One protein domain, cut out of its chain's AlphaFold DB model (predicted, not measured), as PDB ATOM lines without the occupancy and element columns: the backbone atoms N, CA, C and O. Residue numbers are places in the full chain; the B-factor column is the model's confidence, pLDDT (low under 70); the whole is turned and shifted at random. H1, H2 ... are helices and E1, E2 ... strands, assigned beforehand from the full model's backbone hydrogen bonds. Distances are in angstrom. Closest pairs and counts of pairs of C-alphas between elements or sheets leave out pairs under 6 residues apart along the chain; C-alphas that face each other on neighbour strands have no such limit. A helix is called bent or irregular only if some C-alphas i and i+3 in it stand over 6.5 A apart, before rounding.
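AT A GLANCE: This is residues 23 to 174 of the 202 residues of an uncharacterized protein of Grifola frondosa (UniProt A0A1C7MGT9). A parallel sheet of four strands makes the middle of this domain, with H2 and H3 packed on one face and H4 on the other face, at the E1 edge. H1 lies next to H2, so that H1, H2 and H3 form a row of helices running nearly the same way. A long unnamed stretch, residues 71 to 103, loops between H2 and E3, and residues 168 to 173, of which 168 to 171 belong to H4, stick out. The printed part has 152 residues, with four named helices and four named strands alternating as E1 H1 E2 H2 E3 H3 E4 H4; the sheet's order is E1 E2 E3 E4 and the class is mixed. The whole is compact, with a radius of gyration of the C-alphas of 15.6 A and spans of 42 by 42 by 28 A.

IN THESE COORDINATES: Find C-alpha 23 at (-25.800, 29.124, 52.665), where E1 begins; it runs to residue 26. E2 is residues 49 to 55, E3 residues 104 to 110 and E4 residues 145 to 151, the last two 19.4 A and 19.1 A long. H1 is residues 33 to 43 and is irregular, with C-alphas 38 and 41 7.2 A apart; H2 is residues 60 to 70. From C-alpha 118 at (-14.700, 50.117, 33.292), H3 runs 30.3 A to residue 138. H4, residues 156 to 171, spans 23.1 A and ends at (-17.823, 21.568, 62.023).

HOW THE PARTS SIT: Start at the sheet: look at N 25 and O 51, 2.8 A, between E1 and E2; N 108 and O 52, 2.7 A, between E2 and E3; and N 107 and O 147, 2.8 A, between E3 and E4. E1, H1, E2, then E2, H2, E3, then E3, H3, E4 are strand-helix-strand units, two parallel neighbour strands with a helix between, each with a right-handed crossover. The domain has three layers, a sheet with helices on both its faces: H2 and H3 on one face of the sheet E1 E2 E3 E4, H4 on the other. H2 is over E2 and E3 at a height of 10.3 A. H3 is over E3 and E4 at 9.6 A; its closest C-alphas to E4 are Glu 134 and Phe 146, 5.2 A. H3 touches H2 with residues 126 to 130 alone, closest at the C-alphas of Leu 63 and Leu 130, 7.4 A, with a shallow tilt of 7 degrees. H1 touches H2 at the C-alphas of Arg 34 and Phe 61, 6.2 A, but only just fails to be on the sheet, with 4 pairs of C-alphas within 10 A. On H4's side, the closest C-alphas to E1 are Ile 26 and Trp 159, 7.0 A. Every O i to N i+4 pair is within hydrogen-bond range in H2, H3 and H4, and 5 of 7 in H1.

THE WHOLE: The C-alphas farthest apart are those of Ile 79 and Thr 172, 47.5 A. The printed part has no cut, and its one long link is H2 to E3, 33 residues. Mean pLDDT of the printed part is 84.6; look for values under 70 at residues 29 to 31, 57 to 58, 78 to 84 and 112 to 116.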
ATOM      1  N   LEU A  23     -26.612  29.355  53.855       92.31
ATOM      2  CA  LEU A  23     -25.800  29.124  52.665       92.31
ATOM      3  C   LEU A  23     -24.780  30.240  52.479       92.31
ATOM      4  O   LEU A  23     -25.130  31.417  52.395       92.31
ATOM      5  N   HIS A  24     -23.521  29.843  52.336       90.44
ATOM      6  CA  HIS A  24     -22.426  30.725  51.966       90.44
ATOM      7  C   HIS A  24     -21.962  30.394  50.549       90.44
ATOM      8  O   HIS A  24     -21.519  29.285  50.266       90.44
ATOM      9  N   VAL A  25     -22.084  31.364  49.649       88.81
ATOM     10  CA  VAL A  25     -21.636  31.283  48.263       88.81
ATOM     11  C   VAL A  25     -20.375  32.114  48.103       88.81
ATOM     12  O   VAL A  25     -20.357  33.315  48.368       88.81
ATOM     13  N   ILE A  26     -19.315  31.483  47.620       86.56
ATOM     14  CA  ILE A  26     -18.062  32.155  47.302       86.56
ATOM     15  C   ILE A  26     -17.995  32.323  45.788       86.56
ATOM     16  O   ILE A  26     -17.991  31.356  45.028       86.56
ATOM     17  N   VAL A  27     -17.980  33.575  45.348       82.75
ATOM     18  CA  VAL A  27     -18.023  33.938  43.937       82.75
ATOM     19  C   VAL A  27     -16.598  33.983  43.395       82.75
ATOM     20  O   VAL A  27     -15.880  34.973  43.533       82.75
ATOM     21  N   VAL A  28     -16.180  32.879  42.778       76.44
ATOM     22  CA  VAL A  28     -14.917  32.767  42.038       76.44
ATOM     23  C   VAL A  28     -15.157  32.872  40.530       76.44
ATOM     24  O   VAL A  28     -16.232  32.547  40.026       76.44
ATOM     25  N   SER A  29     -14.146  33.336  39.794       69.38
ATOM     26  CA  SER A  29     -14.211  33.430  38.330       69.38
ATOM     27  C   SER A  29     -14.390  32.043  37.695       69.38
ATOM     28  O   SER A  29     -13.722  31.099  38.106       69.38
ATOM     29  N   GLY A  30     -15.245  31.936  36.672       65.75
ATOM     30  CA  GLY A  30     -15.401  30.722  35.855       65.75
ATOM     31  C   GLY A  30     -16.515  29.752  36.274       65.75
ATOM     32  O   GLY A  30     -16.742  28.772  35.572       65.75
ATOM     33  N   GLY A  31     -17.239  30.012  37.368       66.38
ATOM     34  CA  GLY A  31     -18.398  29.205  37.774       66.38
ATOM     35  C   GLY A  31     -19.717  29.658  37.132       66.38
ATOM     36  O   GLY A  31     -19.935  30.848  36.906       66.38
ATOM     37  N   ASN A  32     -20.656  28.728  36.908       78.00
ATOM     38  CA  ASN A  32     -22.029  29.058  36.495       78.00
ATOM     39  C   ASN A  32     -22.899  29.479  37.698       78.00
ATOM     40  O   ASN A  32     -23.970  28.924  37.957       78.00
ATOM     41  N   THR A  33     -22.427  30.465  38.466       80.94
ATOM     42  CA  THR A  33     -23.109  30.952  39.675       80.94
ATOM     43  C   THR A  33     -24.515  31.457  39.355       80.94
ATOM     44  O   THR A  33     -25.426  31.248  40.147       80.94
ATOM     45  N   ARG A  34     -24.722  32.045  38.165       84.88
ATOM     46  CA  ARG A  34     -26.035  32.521  37.704       84.88
ATOM     47  C   ARG A  34     -27.076  31.403  37.657       84.88
ATOM     48  O   ARG A  34     -28.195  31.613  38.112       84.88
ATOM     49  N   GLN A  35     -26.732  30.242  37.100       85.06
ATOM     50  CA  GLN A  35     -27.673  29.126  37.026       85.06
ATOM     51  C   GLN A  35     -27.983  28.578  38.417       85.06
ATOM     52  O   GLN A  35     -29.148  28.359  38.735       85.06
ATOM     53  N   ILE A  36     -26.956  28.443  39.262       84.31
ATOM     54  CA  ILE A  36     -27.104  27.938  40.631       84.31
ATOM     55  C   ILE A  36     -28.070  28.819  41.428       84.31
ATOM     56  O   ILE A  36     -29.020  28.303  42.012       84.31
ATOM     57  N   VAL A  37     -27.880  30.144  41.420       88.06
ATOM     58  CA  VAL A  37     -28.741  31.049  42.202       88.06
ATOM     59  C   VAL A  37     -30.176  31.108  41.677       88.06
ATOM     60  O   VAL A  37     -31.092  31.331  42.461       88.06
ATOM     61  N   ARG A  38     -30.397  30.866  40.376       88.69
ATOM     62  CA  ARG A  38     -31.744  30.800  39.784       88.69
ATOM     63  C   ARG A  38     -32.531  29.587  40.256       88.69
ATOM     64  O   ARG A  38     -33.722  29.703  40.507       88.69
ATOM     65  N   THR A  39     -31.874  28.438  40.374       90.88
ATOM     66  CA  THR A  39     -32.523  27.199  40.822       90.88
ATOM     67  C   THR A  39     -32.597  27.095  42.340       90.88
ATOM     68  O   THR A  39     -33.394  26.324  42.861       90.88
ATOM     69  N   LEU A  40     -31.776  27.860  43.063       92.25
ATOM     70  CA  LEU A  40     -31.621  27.728  44.507       92.25
ATOM     71  C   LEU A  40     -32.937  27.814  45.308       92.25
ATOM     72  O   LEU A  40     -33.080  26.990  46.208       92.25
ATOM     73  N   PRO A  41     -33.916  28.690  44.987       93.75
ATOM     74  CA  PRO A  41     -35.178  28.728  45.731       93.75
ATOM     75  C   PRO A  41     -35.967  27.416  45.664       93.75
ATOM     76  O   PRO A  41     -36.637  27.059  46.623       93.75
ATOM     77  N   LEU A  42     -35.836  26.666  44.564       92.50
ATOM     78  CA  LEU A  42     -36.455  25.346  44.407       92.50
ATOM     79  C   LEU A  42     -35.695  24.274  45.198       92.50
ATOM     80  O   LEU A  42     -36.282  23.337  45.728       92.50
ATOM     81  N   LEU A  43     -34.369  24.405  45.279       94.12
ATOM     82  CA  LEU A  43     -33.512  23.414  45.930       94.12
ATOM     83  C   LEU A  43     -33.484  23.568  47.453       94.12
ATOM     84  O   LEU A  43     -33.404  22.569  48.160       94.12
ATOM     85  N   ALA A  44     -33.518  24.800  47.952       95.69
ATOM     86  CA  ALA A  44     -33.358  25.137  49.362       95.69
ATOM     87  C   ALA A  44     -34.349  26.242  49.782       95.69
ATOM     88  O   ALA A  44     -33.924  27.310  50.217       95.69
ATOM     89  N   PRO A  45     -35.671  26.017  49.685       95.00
ATOM     90  CA  PRO A  45     -36.693  27.058  49.888       95.00
ATOM     91  C   PRO A  45     -36.684  27.678  51.295       95.00
ATOM     92  O   PRO A  45     -37.189  28.775  51.519       95.00
ATOM     93  N   ASN A  46     -36.088  26.975  52.256       96.19
ATOM     94  CA  ASN A  46     -36.130  27.282  53.679       96.19
ATOM     95  C   ASN A  46     -34.926  28.092  54.187       96.19
ATOM     96  O   ASN A  46     -34.724  28.169  55.404       96.19
ATOM     97  N   LEU A  47     -34.127  28.670  53.285       95.94
ATOM     98  CA  LEU A  47     -32.974  29.488  53.649       95.94
ATOM     99  C   LEU A  47     -33.398  30.706  54.478       95.94
ATOM    100  O   LEU A  47     -34.269  31.478  54.086       95.94
ATOM    101  N   SER A  48     -32.731  30.880  55.617       95.19
ATOM    102  CA  SER A  48     -32.869  32.046  56.488       95.19
ATOM    103  C   SER A  48     -31.629  32.938  56.490       95.19
ATOM    104  O   SER A  48     -31.738  34.119  56.804       95.19
ATOM    105  N   HIS A  49     -30.459  32.404  56.129       94.19
ATOM    106  CA  HIS A  49     -29.210  33.161  56.070       94.19
ATOM    107  C   HIS A  49     -28.495  32.924  54.738       94.19
ATOM    108  O   HIS A  49     -28.191  31.785  54.373       94.19
ATOM    109  N   LEU A  50     -28.179  34.012  54.044       94.25
ATOM    110  CA  LEU A  50     -27.404  34.019  52.811       94.25
ATOM    111  C   LEU A  50     -26.128  34.831  53.015       94.25
ATOM    112  O   LEU A  50     -26.179  35.977  53.453       94.25
ATOM    113  N   ARG A  51     -24.976  34.265  52.657       92.44
ATOM    114  CA  ARG A  51     -23.708  34.995  52.578       92.44
ATOM    115  C   ARG A  51     -23.134  34.865  51.177       92.44
ATOM    116  O   ARG A  51     -23.030  33.761  50.657       92.44
ATOM    117  N   PHE A  52     -22.714  35.975  50.591       91.44
ATOM    118  CA  PHE A  52     -21.941  36.014  49.355       91.44
ATOM    119  C   PHE A  52     -20.567  36.591  49.653       91.44
ATOM    120  O   PHE A  52     -20.476  37.704  50.159       91.44
ATOM    121  N   SER A  53     -19.501  35.869  49.325       88.19
ATOM    122  CA  SER A  53     -18.131  36.376  49.422       88.19
ATOM    123  C   SER A  53     -17.477  36.487  48.057       88.19
ATOM    124  O   SER A  53     -17.732  35.678  47.171       88.19
ATOM    125  N   GLY A  54     -16.618  37.490  47.887       86.25
ATOM    126  CA  GLY A  54     -15.901  37.714  46.632       86.25
ATOM    127  C   GLY A  54     -16.759  38.367  45.546       86.25
ATOM    128  O   GLY A  54     -16.436  38.263  44.364       86.25
ATOM    129  N   ALA A  55     -17.849  39.048  45.913       87.62
ATOM    130  CA  ALA A  55     -18.715  39.711  44.945       87.62
ATOM    131  C   ALA A  55     -17.977  40.872  44.243       87.62
ATOM    132  O   ALA A  55     -17.517  41.817  44.884       87.62
ATOM    133  N   ARG A  56     -17.868  40.796  42.911       83.62
ATOM    134  CA  ARG A  56     -17.244  41.794  42.011       83.62
ATOM    135  C   ARG A  56     -18.273  42.475  41.094       83.62
ATOM    136  O   ARG A  56     -19.356  41.945  40.885       83.62
ATOM    137  N   GLY A  57     -17.915  43.615  40.496       68.00
ATOM    138  CA  GLY A  57     -18.840  44.489  39.749       68.00
ATOM    139  C   GLY A  57     -19.574  43.889  38.536       68.00
ATOM    140  O   GLY A  57     -20.560  44.464  38.091       68.00
ATOM    141  N   THR A  58     -19.148  42.743  38.000       67.12
ATOM    142  CA  THR A  58     -19.785  42.091  36.839       67.12
ATOM    143  C   THR A  58     -21.005  41.233  37.196       67.12
ATOM    144  O   THR A  58     -21.664  40.698  36.304       67.12
ATOM    145  N   HIS A  59     -21.345  41.084  38.481       72.38
ATOM    146  CA  HIS A  59     -22.415  40.188  38.930       72.38
ATOM    147  C   HIS A  59     -23.791  40.870  38.965       72.38
ATOM    148  O   HIS A  59     -24.441  40.923  40.008       72.38
ATOM    149  N   SER A  60     -24.278  41.360  37.821       78.88
ATOM    150  CA  SER A  60     -25.644  41.906  37.718       78.88
ATOM    151  C   SER A  60     -26.713  40.908  38.181       78.88
ATOM    152  O   SER A  60     -27.684  41.299  38.827       78.88
ATOM    153  N   PHE A  61     -26.486  39.610  37.951       85.56
ATOM    154  CA  PHE A  61     -27.370  38.542  38.424       85.56
ATOM    155  C   PHE A  61     -27.493  38.489  39.953       85.56
ATOM    156  O   PHE A  61     -28.519  38.041  40.451       85.56
ATOM    157  N   LEU A  62     -26.462  38.902  40.703       90.00
ATOM    158  CA  LEU A  62     -26.502  38.877  42.165       90.00
ATOM    159  C   LEU A  62     -27.508  39.913  42.667       90.00
ATOM    160  O   LEU A  62     -28.322  39.613  43.529       90.00
ATOM    161  N   LEU A  63     -27.498  41.111  42.079       91.00
ATOM    162  CA  LEU A  63     -28.441  42.176  42.420       91.00
ATOM    163  C   LEU A  63     -29.892  41.784  42.104       91.00
ATOM    164  O   LEU A  63     -30.790  42.092  42.886       91.00
ATOM    165  N   GLU A  64     -30.115  41.116  40.972       90.88
ATOM    166  CA  GLU A  64     -31.421  40.566  40.585       90.88
ATOM    167  C   GLU A  64     -31.869  39.476  41.569       90.88
ATOM    168  O   GLU A  64     -32.960  39.546  42.130       90.88
ATOM    169  N   PHE A  65     -30.989  38.514  41.850       93.31
ATOM    170  CA  PHE A  65     -31.257  37.434  42.793       93.31
ATOM    171  C   PHE A  65     -31.616  37.959  44.185       93.31
ATOM    172  O   PHE A  65     -32.609  37.526  44.758       93.31
ATOM    173  N   LEU A  66     -30.844  38.907  44.724       94.62
ATOM    174  CA  LEU A  66     -31.074  39.453  46.062       94.62
ATOM    175  C   LEU A  66     -32.403  40.216  46.158       94.62
ATOM    176  O   LEU A  66     -33.075  40.126  47.182       94.62
ATOM    177  N   ARG A  67     -32.822  40.917  45.094       93.06
ATOM    178  CA  ARG A  67     -34.155  41.545  45.046       93.06
ATOM    179  C   ARG A  67     -35.256  40.509  45.126       93.06
ATOM    180  O   ARG A  67     -36.115  40.612  45.994       93.06
ATOM    181  N   ASN A  68     -35.186  39.493  44.270       94.06
ATOM    182  CA  ASN A  68     -36.179  38.425  44.238       94.06
ATOM    183  C   ASN A  68     -36.217  37.670  45.570       94.06
ATOM    184  O   ASN A  68     -37.293  37.393  46.090       94.06
ATOM    185  N   ALA A  69     -35.051  37.402  46.162       95.12
ATOM    186  CA  ALA A  69     -34.924  36.748  47.458       95.12
ATOM    187  C   ALA A  69     -35.698  37.488  48.559       95.12
ATOM    188  O   ALA A  69     -36.412  36.846  49.322       95.12
ATOM    189  N   MET A  70     -35.598  38.818  48.590       94.81
ATOM    190  CA  MET A  70     -36.268  39.675  49.575       94.81
ATOM    191  C   MET A  70     -37.683  40.109  49.174       94.81
ATOM    192  O   MET A  70     -38.389  40.694  49.988       94.81
ATOM    193  N   GLY A  71     -38.112  39.870  47.933       94.00
ATOM    194  CA  GLY A  71     -39.378  40.405  47.426       94.00
ATOM    195  C   GLY A  71     -39.338  41.924  47.230       94.00
ATOM    196  O   GLY A  71     -40.306  42.620  47.525       94.00
ATOM    197  N   MET A  72     -38.202  42.459  46.779       91.88
ATOM    198  CA  MET A  72     -38.107  43.854  46.344       91.88
ATOM    199  C   MET A  72     -38.575  43.966  44.886       91.88
ATOM    200  O   MET A  72     -38.135  43.161  44.058       91.88
ATOM    201  N   PRO A  73     -39.411  44.958  44.537       86.81
ATOM    202  CA  PRO A  73     -39.832  45.161  43.158       86.81
ATOM    203  C   PRO A  73     -38.633  45.507  42.256       86.81
ATOM    204  O   PRO A  73     -37.621  46.051  42.722       86.81
ATOM    205  N   PRO A  74     -38.728  45.203  40.950       81.81
ATOM    206  CA  PRO A  74     -37.715  45.615  39.996       81.81
ATOM    207  C   PRO A  74     -37.633  47.147  39.941       81.81
ATOM    208  O   PRO A  74     -38.609  47.848  40.220       81.81
ATOM    209  N   PRO A  75     -36.475  47.700  39.566       75.81
ATOM    210  CA  PRO A  75     -36.352  49.138  39.401       75.81
ATOM    211  C   PRO A  75     -37.240  49.656  38.268       75.81
ATOM    212  O   PRO A  75     -37.264  49.084  37.182       75.81
ATOM    213  N   VAL A  76     -37.921  50.776  38.517       70.44
ATOM    214  CA  VAL A  76     -38.828  51.422  37.550       70.44
ATOM    215  C   VAL A  76     -38.084  51.905  36.298       70.44
ATOM    216  O   VAL A  76     -38.640  51.896  35.205       70.44
ATOM    217  N   ASP A  77     -36.815  52.291  36.445       72.19
ATOM    218  CA  ASP A  77     -35.956  52.729  35.346       72.19
ATOM    219  C   ASP A  77     -34.601  52.012  35.429       72.19
ATOM    220  O   ASP A  77     -33.854  52.169  36.399       72.19
ATOM    221  N   ILE A  78     -34.293  51.214  34.404       64.19
ATOM    222  CA  ILE A  78     -33.036  50.462  34.281       64.19
ATOM    223  C   ILE A  78     -31.852  51.421  34.071       64.19
ATOM    224  O   ILE A  78     -30.743  51.134  34.521       64.19
ATOM    225  N   ILE A  79     -32.081  52.573  33.434       64.62
ATOM    226  CA  ILE A  79     -31.052  53.573  33.128       64.62
ATOM    227  C   ILE A  79     -30.677  54.342  34.402       64.62
ATOM    228  O   ILE A  79     -29.496  54.532  34.685       64.62
ATOM    229  N   ARG A  80     -31.671  54.716  35.217       64.44
ATOM    230  CA  ARG A  80     -31.485  55.429  36.501       64.44
ATOM    231  C   ARG A  80     -31.485  54.523  37.721       64.44
ATOM    232  O   ARG A  80     -31.626  54.976  38.856       64.44
ATOM    233  N   TYR A  81     -31.310  53.231  37.506       65.94
ATOM    234  CA  TYR A  81     -31.359  52.218  38.548       65.94
ATOM    235  C   TYR A  81     -30.439  52.520  39.741       65.94
ATOM    236  O   TYR A  81     -30.782  52.289  40.901       65.94
ATOM    237  N   TYR A  82     -29.274  53.096  39.452       64.56
ATOM    238  CA  TYR A  82     -28.266  53.460  40.444       64.56
ATOM    239  C   TYR A  82     -28.512  54.827  41.088       64.56
ATOM    240  O   TYR A  82     -27.775  55.219  41.985       64.56
ATOM    241  N   GLU A  83     -29.577  55.534  40.712       64.50
ATOM    242  CA  GLU A  83     -29.935  56.874  41.200       64.50
ATOM    243  C   GLU A  83     -31.243  56.864  42.000       64.50
ATOM    244  O   GLU A  83     -31.370  57.600  42.973       64.50
ATOM    245  N   THR A  84     -32.146  55.922  41.731       69.94
ATOM    246  CA  THR A  84     -33.430  55.795  42.435       69.94
ATOM    247  C   THR A  84     -33.306  55.196  43.841       69.94
ATOM    248  O   THR A  84     -32.475  54.318  44.102       69.94
ATOM    249  N   ILE A  85     -34.123  55.700  44.771       76.75
ATOM    250  CA  ILE A  85     -34.315  55.110  46.104       76.75
ATOM    251  C   ILE A  85     -35.027  53.768  45.913       76.75
ATOM    252  O   ILE A  85     -36.016  53.694  45.185       76.75
ATOM    253  N   GLN A  86     -34.505  52.705  46.526       80.00
ATOM    254  CA  GLN A  86     -35.136  51.392  46.447       80.00
ATOM    255  C   GLN A  86     -36.279  51.328  47.468       80.00
ATOM    256  O   GLN A  86     -36.073  51.726  48.619       80.00
ATOM    257  N   PRO A  87     -37.470  50.851  47.081       84.12
ATOM    258  CA  PRO A  87     -38.539  50.633  48.038       84.12
ATOM    259  C   PRO A  87     -38.175  49.467  48.976       84.12
ATOM    260  O   PRO A  87     -37.388  48.593  48.594       84.12
ATOM    261  N   PRO A  88     -38.710  49.453  50.205       85.94
ATOM    262  CA  PRO A  88     -38.395  48.415  51.177       85.94
ATOM    263  C   PRO A  88     -38.915  47.036  50.725       85.94
ATOM    264  O   PRO A  88     -39.905  46.963  49.991       85.94
ATOM    265  N   PRO A  89     -38.286  45.928  51.161       87.56
ATOM    266  CA  PRO A  89     -38.799  44.576  50.930       87.56
ATOM    267  C   PRO A  89     -40.282  44.431  51.301       87.56
ATOM    268  O   PRO A  89     -40.696  44.890  52.365       87.56
ATOM    269  N   GLY A  90     -41.088  43.805  50.438       85.19
ATOM    270  CA  GLY A  90     -42.517  43.590  50.696       85.19
ATOM    271  C   GLY A  90     -43.410  44.831  50.547       85.19
ATOM    272  O   GLY A  90     -44.584  44.775  50.904       85.19
ATOM    273  N   SER A  91     -42.897  45.947  50.013       86.06
ATOM    274  CA  SER A  91     -43.707  47.147  49.748       86.06
ATOM    275  C   SER A  91     -44.778  46.945  48.672       86.06
ATOM    276  O   SER A  91     -45.783  47.649  48.667       86.06
ATOM    277  N   ASP A  92     -44.531  46.039  47.722       87.19
ATOM    278  CA  ASP A  92     -45.462  45.702  46.647       87.19
ATOM    279  C   ASP A  92     -46.111  44.341  46.952       87.19
ATOM    280  O   ASP A  92     -45.413  43.324  46.925       87.19
ATOM    281  N   PRO A  93     -47.431  44.283  47.216       86.62
ATOM    282  CA  PRO A  93     -48.117  43.029  47.529       86.62
ATOM    283  C   PRO A  93     -48.128  42.033  46.360       86.62
ATOM    284  O   PRO A  93     -48.382  40.845  46.569       86.62
ATOM    285  N   ASN A  94     -47.849  42.487  45.134       90.62
ATOM    286  CA  ASN A  94     -47.761  41.625  43.957       90.62
ATOM    287  C   ASN A  94     -46.397  40.934  43.838       90.62
ATOM    288  O   ASN A  94     -46.259  39.969  43.083       90.62
ATOM    289  N   VAL A  95     -45.388  41.400  44.577       90.56
ATOM    290  CA  VAL A  95     -44.035  40.850  44.540       90.56
ATOM    291  C   VAL A  95     -43.836  39.931  45.737       90.56
ATOM    292  O   VAL A  95     -43.695  40.367  46.876       90.56
ATOM    293  N   ARG A  96     -43.801  38.621  45.474       92.19
ATOM    294  CA  ARG A  96     -43.541  37.613  46.509       92.19
ATOM    295  C   ARG A  96     -42.040  37.332  46.634       92.19
ATOM    296  O   ARG A  96     -41.396  37.091  45.610       92.19
ATOM    297  N   PRO A  97     -41.475  37.310  47.856       94.44
ATOM    298  CA  PRO A  97     -40.090  36.912  48.056       94.44
ATOM    299  C   PRO A  97     -39.891  35.448  47.664       94.44
ATOM    300  O   PRO A  97     -40.697  34.584  48.006       94.44
ATOM    301  N   SER A  98     -38.777  35.155  46.995       94.94
ATOM    302  CA  SER A  98     -38.368  33.775  46.714       94.94
ATOM    303  C   SER A  98     -37.934  33.027  47.979       94.94
ATOM    304  O   SER A  98     -37.940  31.802  47.983       94.94
ATOM    305  N   TYR A  99     -37.582  33.751  49.051       95.50
ATOM    306  CA  TYR A  99     -37.289  33.184  50.368       95.50
ATOM    307  C   TYR A  99     -38.089  33.901  51.462       95.50
ATOM    308  O   TYR A  99     -37.581  34.823  52.098       95.50
ATOM    309  N   PRO A 100     -39.328  33.466  51.744       93.25
ATOM    310  CA  PRO A 100     -40.151  34.070  52.794       93.25
ATOM    311  C   PRO A 100     -39.545  33.964  54.203       93.25
ATOM    312  O   PRO A 100     -39.887  34.744  55.081       93.25
ATOM    313  N   SER A 101     -38.656  32.989  54.436       94.44
ATOM    314  CA  SER A 101     -37.968  32.779  55.721       94.44
ATOM    315  C   SER A 101     -36.631  33.515  55.844       94.44
ATOM    316  O   SER A 101     -35.914  33.303  56.826       94.44
ATOM    317  N   LEU A 102     -36.255  34.324  54.850       95.75
ATOM    318  CA  LEU A 102     -34.967  35.001  54.836       95.75
ATOM    319  C   LEU A 102     -34.905  36.061  55.936       95.75
ATOM    320  O   LEU A 102     -35.787  36.900  56.051       95.75
ATOM    321  N   GLN A 103     -33.846  36.015  56.737       94.12
ATOM    322  CA  GLN A 103     -33.621  36.925  57.862       94.12
ATOM    323  C   GLN A 103     -32.316  37.696  57.702       94.12
ATOM    324  O   GLN A 103     -32.247  38.855  58.086       94.12
ATOM    325  N   TYR A 104     -31.289  37.073  57.118       93.94
ATOM    326  CA  TYR A 104     -29.957  37.658  57.010       93.94
ATOM    327  C   TYR A 104     -29.391  37.519  55.605       93.94
ATOM    328  O   TYR A 104     -29.381  36.430  55.022       93.94
ATOM    329  N   ILE A 105     -28.841  38.617  55.101       94.88
ATOM    330  CA  ILE A 105     -28.051  38.664  53.877       94.88
ATOM    331  C   ILE A 105     -26.741  39.373  54.191       94.88
ATOM    332  O   ILE A 105     -26.739  40.524  54.609       94.88
ATOM    333  N   ILE A 106     -25.621  38.704  53.943       93.06
ATOM    334  CA  ILE A 106     -24.284  39.287  54.053       93.06
ATOM    335  C   ILE A 106     -23.651  39.278  52.666       93.06
ATOM    336  O   ILE A 106     -23.496  38.220  52.059       93.06
ATOM    337  N   VAL A 107     -23.244  40.438  52.160       92.94
ATOM    338  CA  VAL A 107     -22.517  40.544  50.890       92.94
ATOM    339  C   VAL A 107     -21.135  41.117  51.150       92.94
ATOM    340  O   VAL A 107     -20.974  42.314  51.362       92.94
ATOM    341  N   HIS A 108     -20.125  40.256  51.094       90.75
ATOM    342  CA  HIS A 108     -18.727  40.647  51.086       90.75
ATOM    343  C   HIS A 108     -18.263  40.941  49.658       90.75
ATOM    344  O   HIS A 108     -18.015  40.047  48.836       90.75
ATOM    345  N   THR A 109     -18.151  42.233  49.377       89.44
ATOM    346  CA  THR A 109     -17.656  42.776  48.116       89.44
ATOM    347  C   THR A 109     -16.133  42.750  48.096       89.44
ATOM    348  O   THR A 109     -15.484  43.022  49.101       89.44
ATOM    349  N   ALA A 110     -15.557  42.394  46.951       84.12
ATOM    350  CA  ALA A 110     -14.114  42.367  46.757       84.12
ATOM    351  C   ALA A 110     -13.751  43.261  45.576       84.12
ATOM    352  O   ALA A 110     -14.250  43.064  44.462       84.12
ATOM    353  N   LEU A 111     -12.862  44.225  45.807       79.75
ATOM    354  CA  LEU A 111     -12.311  45.031  44.725       79.75
ATOM    355  C   LEU A 111     -11.458  44.126  43.815       79.75
ATOM    356  O   LEU A 111     -10.558  43.458  44.311       79.75
ATOM    357  N   PRO A 112     -11.691  44.053  42.497       68.19
ATOM    358  CA  PRO A 112     -10.824  43.255  41.636       68.19
ATOM    359  C   PRO A 112      -9.372  43.779  41.676       68.19
ATOM    360  O   PRO A 112      -9.172  45.000  41.637       68.19
ATOM    361  N   PRO A 113      -8.353  42.899  41.737       59.03
ATOM    362  CA  PRO A 113      -6.959  43.327  41.674       59.03
ATOM    363  C   PRO A 113      -6.723  44.032  40.331       59.03
ATOM    364  O   PRO A 113      -7.078  43.491  39.288       59.03
ATOM    365  N   GLN A 114      -6.154  45.242  40.364       62.75
ATOM    366  CA  GLN A 114      -5.815  46.055  39.178       62.75
ATOM    367  C   GLN A 114      -7.011  46.661  38.407       62.75
ATOM    368  O   GLN A 114      -7.030  46.709  37.178       62.75
ATOM    369  N   CYS A 115      -8.017  47.182  39.114       60.09
ATOM    370  CA  CYS A 115      -9.140  47.876  38.472       60.09
ATOM    371  C   CYS A 115      -8.746  49.208  37.806       60.09
ATOM    372  O   CYS A 115      -8.688  50.247  38.470       60.09
ATOM    373  N   LEU A 116      -8.591  49.201  36.480       62.22
ATOM    374  CA  LEU A 116      -8.587  50.405  35.644       62.22
ATOM    375  C   LEU A 116      -9.892  50.524  34.843       62.22
ATOM    376  O   LEU A 116     -10.509  49.529  34.458       62.22
ATOM    377  N   GLY A 117     -10.318  51.768  34.606       75.25
ATOM    378  CA  GLY A 117     -11.439  52.100  33.725       75.25
ATOM    379  C   GLY A 117     -12.778  51.475  34.134       75.25
ATOM    380  O   GLY A 117     -13.317  51.748  35.210       75.25
ATOM    381  N   THR A 118     -13.329  50.651  33.242       76.38
ATOM    382  CA  THR A 118     -14.700  50.117  33.292       76.38
ATOM    383  C   THR A 118     -14.955  49.180  34.473       76.38
ATOM    384  O   THR A 118     -16.028  49.239  35.069       76.38
ATOM    385  N   SER A 119     -13.971  48.372  34.879       77.75
ATOM    386  CA  SER A 119     -14.100  47.430  36.004       77.75
ATOM    387  C   SER A 119     -14.294  48.143  37.347       77.75
ATOM    388  O   SER A 119     -15.144  47.755  38.154       77.75
ATOM    389  N   ARG A 120     -13.572  49.252  37.563       80.69
ATOM    390  CA  ARG A 120     -13.729  50.106  38.750       80.69
ATOM    391  C   ARG A 120     -15.102  50.767  38.778       80.69
ATOM    392  O   ARG A 120     -15.708  50.862  39.844       80.69
ATOM    393  N   MET A 121     -15.582  51.223  37.621       83.44
ATOM    394  CA  MET A 121     -16.906  51.830  37.499       83.44
ATOM    395  C   MET A 121     -18.003  50.808  37.812       83.44
ATOM    396  O   MET A 121     -18.839  51.069  38.668       83.44
ATOM    397  N   GLN A 122     -17.941  49.613  37.221       83.50
ATOM    398  CA  GLN A 122     -18.873  48.515  37.505       83.50
ATOM    399  C   GLN A 122     -18.887  48.129  38.989       83.50
ATOM    400  O   GLN A 122     -19.952  47.912  39.561       83.50
ATOM    401  N   TYR A 123     -17.720  48.085  39.638       86.25
ATOM    402  CA  TYR A 123     -17.639  47.844  41.078       86.25
ATOM    403  C   TYR A 123     -18.360  48.932  41.883       86.25
ATOM    404  O   TYR A 123     -19.210  48.608  42.707       86.25
ATOM    405  N   LYS A 124     -18.072  50.216  41.621       86.56
ATOM    406  CA  LYS A 124     -18.739  51.342  42.301       86.56
ATOM    407  C   LYS A 124     -20.253  51.307  42.111       86.56
ATOM    408  O   LYS A 124     -20.998  51.514  43.060       86.56
ATOM    409  N   VAL A 125     -20.684  51.020  40.889       86.88
ATOM    410  CA  VAL A 125     -22.086  50.896  40.496       86.88
ATOM    411  C   VAL A 125     -22.778  49.763  41.266       86.88
ATOM    412  O   VAL A 125     -23.847  49.969  41.838       86.88
ATOM    413  N   MET A 126     -22.148  48.589  41.361       89.00
ATOM    414  CA  MET A 126     -22.666  47.473  42.155       89.00
ATOM    415  C   MET A 126     -22.731  47.811  43.649       89.00
ATOM    416  O   MET A 126     -23.759  47.570  44.273       89.00
ATOM    417  N   VAL A 127     -21.660  48.370  44.222       89.50
ATOM    418  CA  VAL A 127     -21.625  48.754  45.642       89.50
ATOM    419  C   VAL A 127     -22.707  49.786  45.949       89.50
ATOM    420  O   VAL A 127     -23.440  49.610  46.910       89.50
ATOM    421  N   SER A 128     -22.885  50.792  45.090       89.81
ATOM    422  CA  SER A 128     -23.959  51.778  45.237       89.81
ATOM    423  C   SER A 128     -25.349  51.135  45.202       89.81
ATOM    424  O   SER A 128     -26.218  51.494  45.994       89.81
ATOM    425  N   ALA A 129     -25.568  50.150  44.323       90.00
ATOM    426  CA  ALA A 129     -26.826  49.409  44.285       90.00
ATOM    427  C   ALA A 129     -27.061  48.596  45.568       90.00
ATOM    428  O   ALA A 129     -28.184  48.578  46.068       90.00
ATOM    429  N   LEU A 130     -26.019  47.948  46.099       92.12
ATOM    430  CA  LEU A 130     -26.091  47.219  47.365       92.12
ATOM    431  C   LEU A 130     -26.395  48.172  48.524       92.12
ATOM    432  O   LEU A 130     -27.336  47.908  49.263       92.12
ATOM    433  N   ASP A 131     -25.675  49.294  48.636       91.69
ATOM    434  CA  ASP A 131     -25.873  50.296  49.696       91.69
ATOM    435  C   ASP A 131     -27.338  50.775  49.722       91.69
ATOM    436  O   ASP A 131     -27.945  50.923  50.777       91.69
ATOM    437  N   LYS A 132     -27.975  50.938  48.556       90.75
ATOM    438  CA  LYS A 132     -29.402  51.290  48.474       90.75
ATOM    439  C   LYS A 132     -30.346  50.188  48.931       90.75
ATOM    440  O   LYS A 132     -31.369  50.493  49.536       90.75
ATOM    441  N   MET A 133     -30.039  48.932  48.612       92.12
ATOM    442  CA  MET A 133     -30.819  47.791  49.099       92.12
ATOM    443  C   MET A 133     -30.702  47.681  50.619       92.12
ATOM    444  O   MET A 133     -31.702  47.484  51.299       92.12
ATOM    445  N   GLU A 134     -29.501  47.891  51.152       93.44
ATOM    446  CA  GLU A 134     -29.239  47.893  52.587       93.44
ATOM    447  C   GLU A 134     -29.987  49.023  53.307       93.44
ATOM    448  O   GLU A 134     -30.718  48.761  54.263       93.44
ATOM    449  N   MET A 135     -29.939  50.250  52.778       91.62
ATOM    450  CA  MET A 135     -30.740  51.368  53.288       91.62
ATOM    451  C   MET A 135     -32.245  51.075  53.281       91.62
ATOM    452  O   MET A 135     -32.929  51.405  54.249       91.62
ATOM    453  N   ALA A 136     -32.766  50.441  52.226       91.38
ATOM    454  CA  ALA A 136     -34.179  50.071  52.136       91.38
ATOM    455  C   ALA A 136     -34.585  49.029  53.197       91.38
ATOM    456  O   ALA A 136     -35.733  49.015  53.638       91.38
ATOM    457  N   CYS A 137     -33.644  48.193  53.643       91.44
ATOM    458  CA  CYS A 137     -33.866  47.197  54.692       91.44
ATOM    459  C   CYS A 137     -33.771  47.786  56.113       91.44
ATOM    460  O   CYS A 137     -34.503  47.358  57.001       91.44
ATOM    461  N   ARG A 138     -32.920  48.802  56.346       88.00
ATOM    462  CA  ARG A 138     -32.675  49.394  57.685       88.00
ATOM    463  C   ARG A 138     -33.928  49.940  58.390       88.00
ATOM    464  O   ARG A 138     -33.913  50.080  59.608       88.00
ATOM    465  N   GLY A 139     -34.984  50.277  57.649       76.56
ATOM    466  CA  GLY A 139     -36.231  50.827  58.201       76.56
ATOM    467  C   GLY A 139     -37.224  49.789  58.735       76.56
ATOM    468  O   GLY A 139     -38.282  50.173  59.227       76.56
ATOM    469  N   GLN A 140     -36.929  48.491  58.620       82.31
ATOM    470  CA  GLN A 140     -37.867  47.421  58.958       82.31
ATOM    471  C   GLN A 140     -37.539  46.793  60.318       82.31
ATOM    472  O   GLN A 140     -36.465  46.229  60.499       82.31
ATOM    473  N   VAL A 141     -38.481  46.855  61.265       79.12
ATOM    474  CA  VAL A 141     -38.317  46.273  62.616       79.12
ATOM    475  C   VAL A 141     -38.263  44.740  62.572       79.12
ATOM    476  O   VAL A 141     -37.462  44.134  63.274       79.12
ATOM    477  N   GLU A 142     -39.071  44.122  61.709       82.75
ATOM    478  CA  GLU A 142     -39.170  42.660  61.541       82.75
ATOM    479  C   GLU A 142     -38.706  42.208  60.140       82.75
ATOM    480  O   GLU A 142     -39.159  41.195  59.613       82.75
ATOM    481  N   GLY A 143     -37.832  42.994  59.504       86.94
ATOM    482  CA  GLY A 143     -37.388  42.770  58.126       86.94
ATOM    483  C   GLY A 143     -36.073  42.007  57.978       86.94
ATOM    484  O   GLY A 143     -35.417  41.617  58.944       86.94
ATOM    485  N   VAL A 144     -35.667  41.830  56.719       92.75
ATOM    486  CA  VAL A 144     -34.389  41.208  56.355       92.75
ATOM    487  C   VAL A 144     -33.233  42.112  56.782       92.75
ATOM    488  O   VAL A 144     -33.156  43.270  56.381       92.75
ATOM    489  N   GLN A 145     -32.279  41.574  57.537       92.88
ATOM    490  CA  GLN A 145     -31.028  42.254  57.847       92.88
ATOM    491  C   GLN A 145     -30.055  42.102  56.681       92.88
ATOM    492  O   GLN A 145     -29.488  41.031  56.452       92.88
ATOM    493  N   PHE A 146     -29.858  43.187  55.940       94.00
ATOM    494  CA  PHE A 146     -28.893  43.254  54.850       94.00
ATOM    495  C   PHE A 146     -27.608  43.914  55.345       94.00
ATOM    496  O   PHE A 146     -27.634  45.039  55.830       94.00
ATOM    497  N   ILE A 147     -26.479  43.227  55.200       91.94
ATOM    498  CA  ILE A 147     -25.165  43.684  55.643       91.94
ATOM    499  C   ILE A 147     -24.197  43.642  54.465       91.94
ATOM    500  O   ILE A 147     -24.076  42.632  53.767       91.94
ATOM    501  N   ILE A 148     -23.480  44.741  54.251       91.69
ATOM    502  CA  ILE A 148     -22.456  44.850  53.213       91.69
ATOM    503  C   ILE A 148     -21.102  44.914  53.898       91.69
ATOM    504  O   ILE A 148     -20.865  45.783  54.728       91.69
ATOM    505  N   LEU A 149     -20.209  44.010  53.517       88.75
ATOM    506  CA  LEU A 149     -18.819  44.028  53.942       88.75
ATOM    507  C   LEU A 149     -17.973  44.470  52.748       88.75
ATOM    508  O   LEU A 149     -18.008  43.857  51.675       88.75
ATOM    509  N   LYS A 150     -17.244  45.571  52.906       85.56
ATOM    510  CA  LYS A 150     -16.322  46.078  51.887       85.56
ATOM    511  C   LYS A 150     -14.942  45.512  52.214       85.56
ATOM    512  O   LYS A 150     -14.435  45.716  53.312       85.56
ATOM    513  N   GLY A 151     -14.383  44.731  51.295       76.38
ATOM    514  CA  GLY A 151     -13.136  44.007  51.520       76.38
ATOM    515  C   GLY A 151     -12.133  44.156  50.386       76.38
ATOM    516  O   GLY A 151     -12.427  44.678  49.300       76.38
ATOM    517  N   ARG A 152     -10.916  43.678  50.652       76.75
ATOM    518  CA  ARG A 152      -9.822  43.709  49.690       76.75
ATOM    519  C   ARG A 152     -10.041  42.703  48.565       76.75
ATOM    520  O   ARG A 152     -10.843  41.765  48.619       76.75
ATOM    521  N   GLY A 153      -9.323  42.945  47.476       73.00
ATOM    522  CA  GLY A 153      -9.229  42.002  46.380       73.00
ATOM    523  C   GLY A 153      -8.300  40.862  46.726       73.00
ATOM    524  O   GLY A 153      -7.091  41.057  46.719       73.00
ATOM    525  N   HIS A 154      -8.847  39.669  46.933       78.69
ATOM    526  CA  HIS A 154      -8.026  38.477  47.111       78.69
ATOM    527  C   HIS A 154      -7.901  37.651  45.829       78.69
ATOM    528  O   HIS A 154      -8.778  37.658  44.948       78.69
ATOM    529  N   LEU A 155      -6.803  36.899  45.751       78.88
ATOM    530  CA  LEU A 155      -6.595  35.875  44.733       78.88
ATOM    531  C   LEU A 155      -7.614  34.733  44.900       78.88
ATOM    532  O   LEU A 155      -8.061  34.471  46.013       78.88
ATOM    533  N   PRO A 156      -7.964  33.995  43.831       77.25
ATOM    534  CA  PRO A 156      -8.892  32.866  43.936       77.25
ATOM    535  C   PRO A 156      -8.502  31.822  44.997       77.25
ATOM    536  O   PRO A 156      -9.383  31.277  45.656       77.25
ATOM    537  N   ARG A 157      -7.197  31.583  45.206       82.12
ATOM    538  CA  ARG A 157      -6.693  30.635  46.215       82.12
ATOM    539  C   ARG A 157      -7.083  31.025  47.644       82.12
ATOM    540  O   ARG A 157      -7.474  30.150  48.404       82.12
ATOM    541  N   TYR A 158      -7.051  32.317  47.977       84.31
ATOM    542  CA  TYR A 158      -7.472  32.814  49.294       84.31
ATOM    543  C   TYR A 158      -8.896  32.370  49.621       84.31
ATOM    544  O   TYR A 158      -9.167  31.863  50.701       84.31
ATOM    545  N   TRP A 159      -9.806  32.498  48.654       81.69
ATOM    546  CA  TRP A 159     -11.204  32.151  48.861       81.69
ATOM    547  C   TRP A 159     -11.423  30.657  49.106       81.69
ATOM    548  O   TRP A 159     -12.310  30.308  49.879       81.69
ATOM    549  N   ALA A 160     -10.614  29.785  48.498       81.62
ATOM    550  CA  ALA A 160     -10.659  28.348  48.765       81.62
ATOM    551  C   ALA A 160     -10.169  28.016  50.186       81.62
ATOM    552  O   ALA A 160     -10.831  27.261  50.897       81.62
ATOM    553  N   GLU A 161      -9.059  28.620  50.619       85.69
ATOM    554  CA  GLU A 161      -8.539  28.435  51.982       85.69
ATOM    555  C   GLU A 161      -9.503  28.996  53.031       85.69
ATOM    556  O   GLU A 161      -9.814  28.328  54.017       85.69
ATOM    557  N   ARG A 162     -10.071  30.180  52.778       83.25
ATOM    558  CA  ARG A 162     -11.079  30.790  53.646       83.25
ATOM    559  C   ARG A 162     -12.333  29.923  53.751       83.25
ATOM    560  O   ARG A 162     -12.809  29.697  54.857       83.25
ATOM    561  N   ALA A 163     -12.828  29.378  52.635       83.25
ATOM    562  CA  ALA A 163     -13.960  28.445  52.637       83.25
ATOM    563  C   ALA A 163     -13.689  27.226  53.523       83.25
ATOM    564  O   ALA A 163     -14.544  26.806  54.298       83.25
ATOM    565  N   LYS A 164     -12.486  26.660  53.396       84.31
ATOM    566  CA  LYS A 164     -12.052  25.493  54.159       84.31
ATOM    567  C   LYS A 164     -11.966  25.807  55.652       84.31
ATOM    568  O   LYS A 164     -12.460  25.016  56.451       84.31
ATOM    569  N   LYS A 165     -11.379  26.952  56.015       85.44
ATOM    570  CA  LYS A 165     -11.316  27.454  57.396       85.44
ATOM    571  C   LYS A 165     -12.720  27.637  57.968       85.44
ATOM    572  O   LYS A 165     -13.054  26.987  58.951       85.44
ATOM    573  N   ASP A 166     -13.561  28.418  57.296       84.31
ATOM    574  CA  ASP A 166     -14.932  28.697  57.729       84.31
ATOM    575  C   ASP A 166     -15.758  27.405  57.889       84.31
ATOM    576  O   ASP A 166     -16.547  27.276  58.828       84.31
ATOM    577  N   TRP A 167     -15.569  26.429  56.992       83.12
ATOM    578  CA  TRP A 167     -16.229  25.125  57.070       83.12
ATOM    579  C   TRP A 167     -15.743  24.305  58.268       83.12
ATOM    580  O   TRP A 167     -16.565  23.756  59.002       83.12
ATOM    581  N   LEU A 168     -14.427  24.250  58.499       85.75
ATOM    582  CA  LEU A 168     -13.852  23.543  59.640       85.75
ATOM    583  C   LEU A 168     -14.324  24.150  60.965       85.75
ATOM    584  O   LEU A 168     -14.736  23.407  61.850       85.75
ATOM    585  N   GLU A 169     -14.331  25.479  61.078       85.88
ATOM    586  CA  GLU A 169     -14.863  26.193  62.242       85.88
ATOM    587  C   GLU A 169     -16.339  25.838  62.495       85.88
ATOM    588  O   GLU A 169     -16.725  25.555  63.627       85.88
ATOM    589  N   CYS A 170     -17.172  25.773  61.448       82.44
ATOM    590  CA  CYS A 170     -18.565  25.329  61.592       82.44
ATOM    591  C   CYS A 170     -18.660  23.891  62.129       82.44
ATOM    592  O   CYS A 170     -19.492  23.606  62.991       82.44
ATOM    593  N   MET A 171     -17.818  22.982  61.628       80.19
ATOM    594  CA  MET A 171     -17.823  21.568  62.023       80.19
ATOM    595  C   MET A 171     -17.317  21.344  63.453       80.19
ATOM    596  O   MET A 171     -17.740  20.392  64.105       80.19
ATOM    597  N   THR A 172     -16.442  22.213  63.960       86.94
ATOM    598  CA  THR A 172     -15.921  22.150  65.335       86.94
ATOM    599  C   THR A 172     -16.796  22.898  66.348       86.94
ATOM    600  O   THR A 172     -16.421  23.023  67.512       86.94
ATOM    601  N   GLY A 173     -17.973  23.380  65.933       80.56
ATOM    602  CA  GLY A 173     -18.901  24.118  66.794       80.56
ATOM    603  C   GLY A 173     -18.492  25.570  67.054       80.56
ATOM    604  O   GLY A 173     -19.076  26.231  67.913       80.56
ATOM    605  N   GLN A 174     -17.503  26.086  66.321       84.25
ATOM    606  CA  GLN A 174     -17.176  27.506  66.310       84.25
ATOM    607  C   GLN A 174     -18.154  28.277  65.409       84.25
ATOM    608  O   GLN A 174     -19.029  27.721  64.744       84.25
TER     609      GLN A 174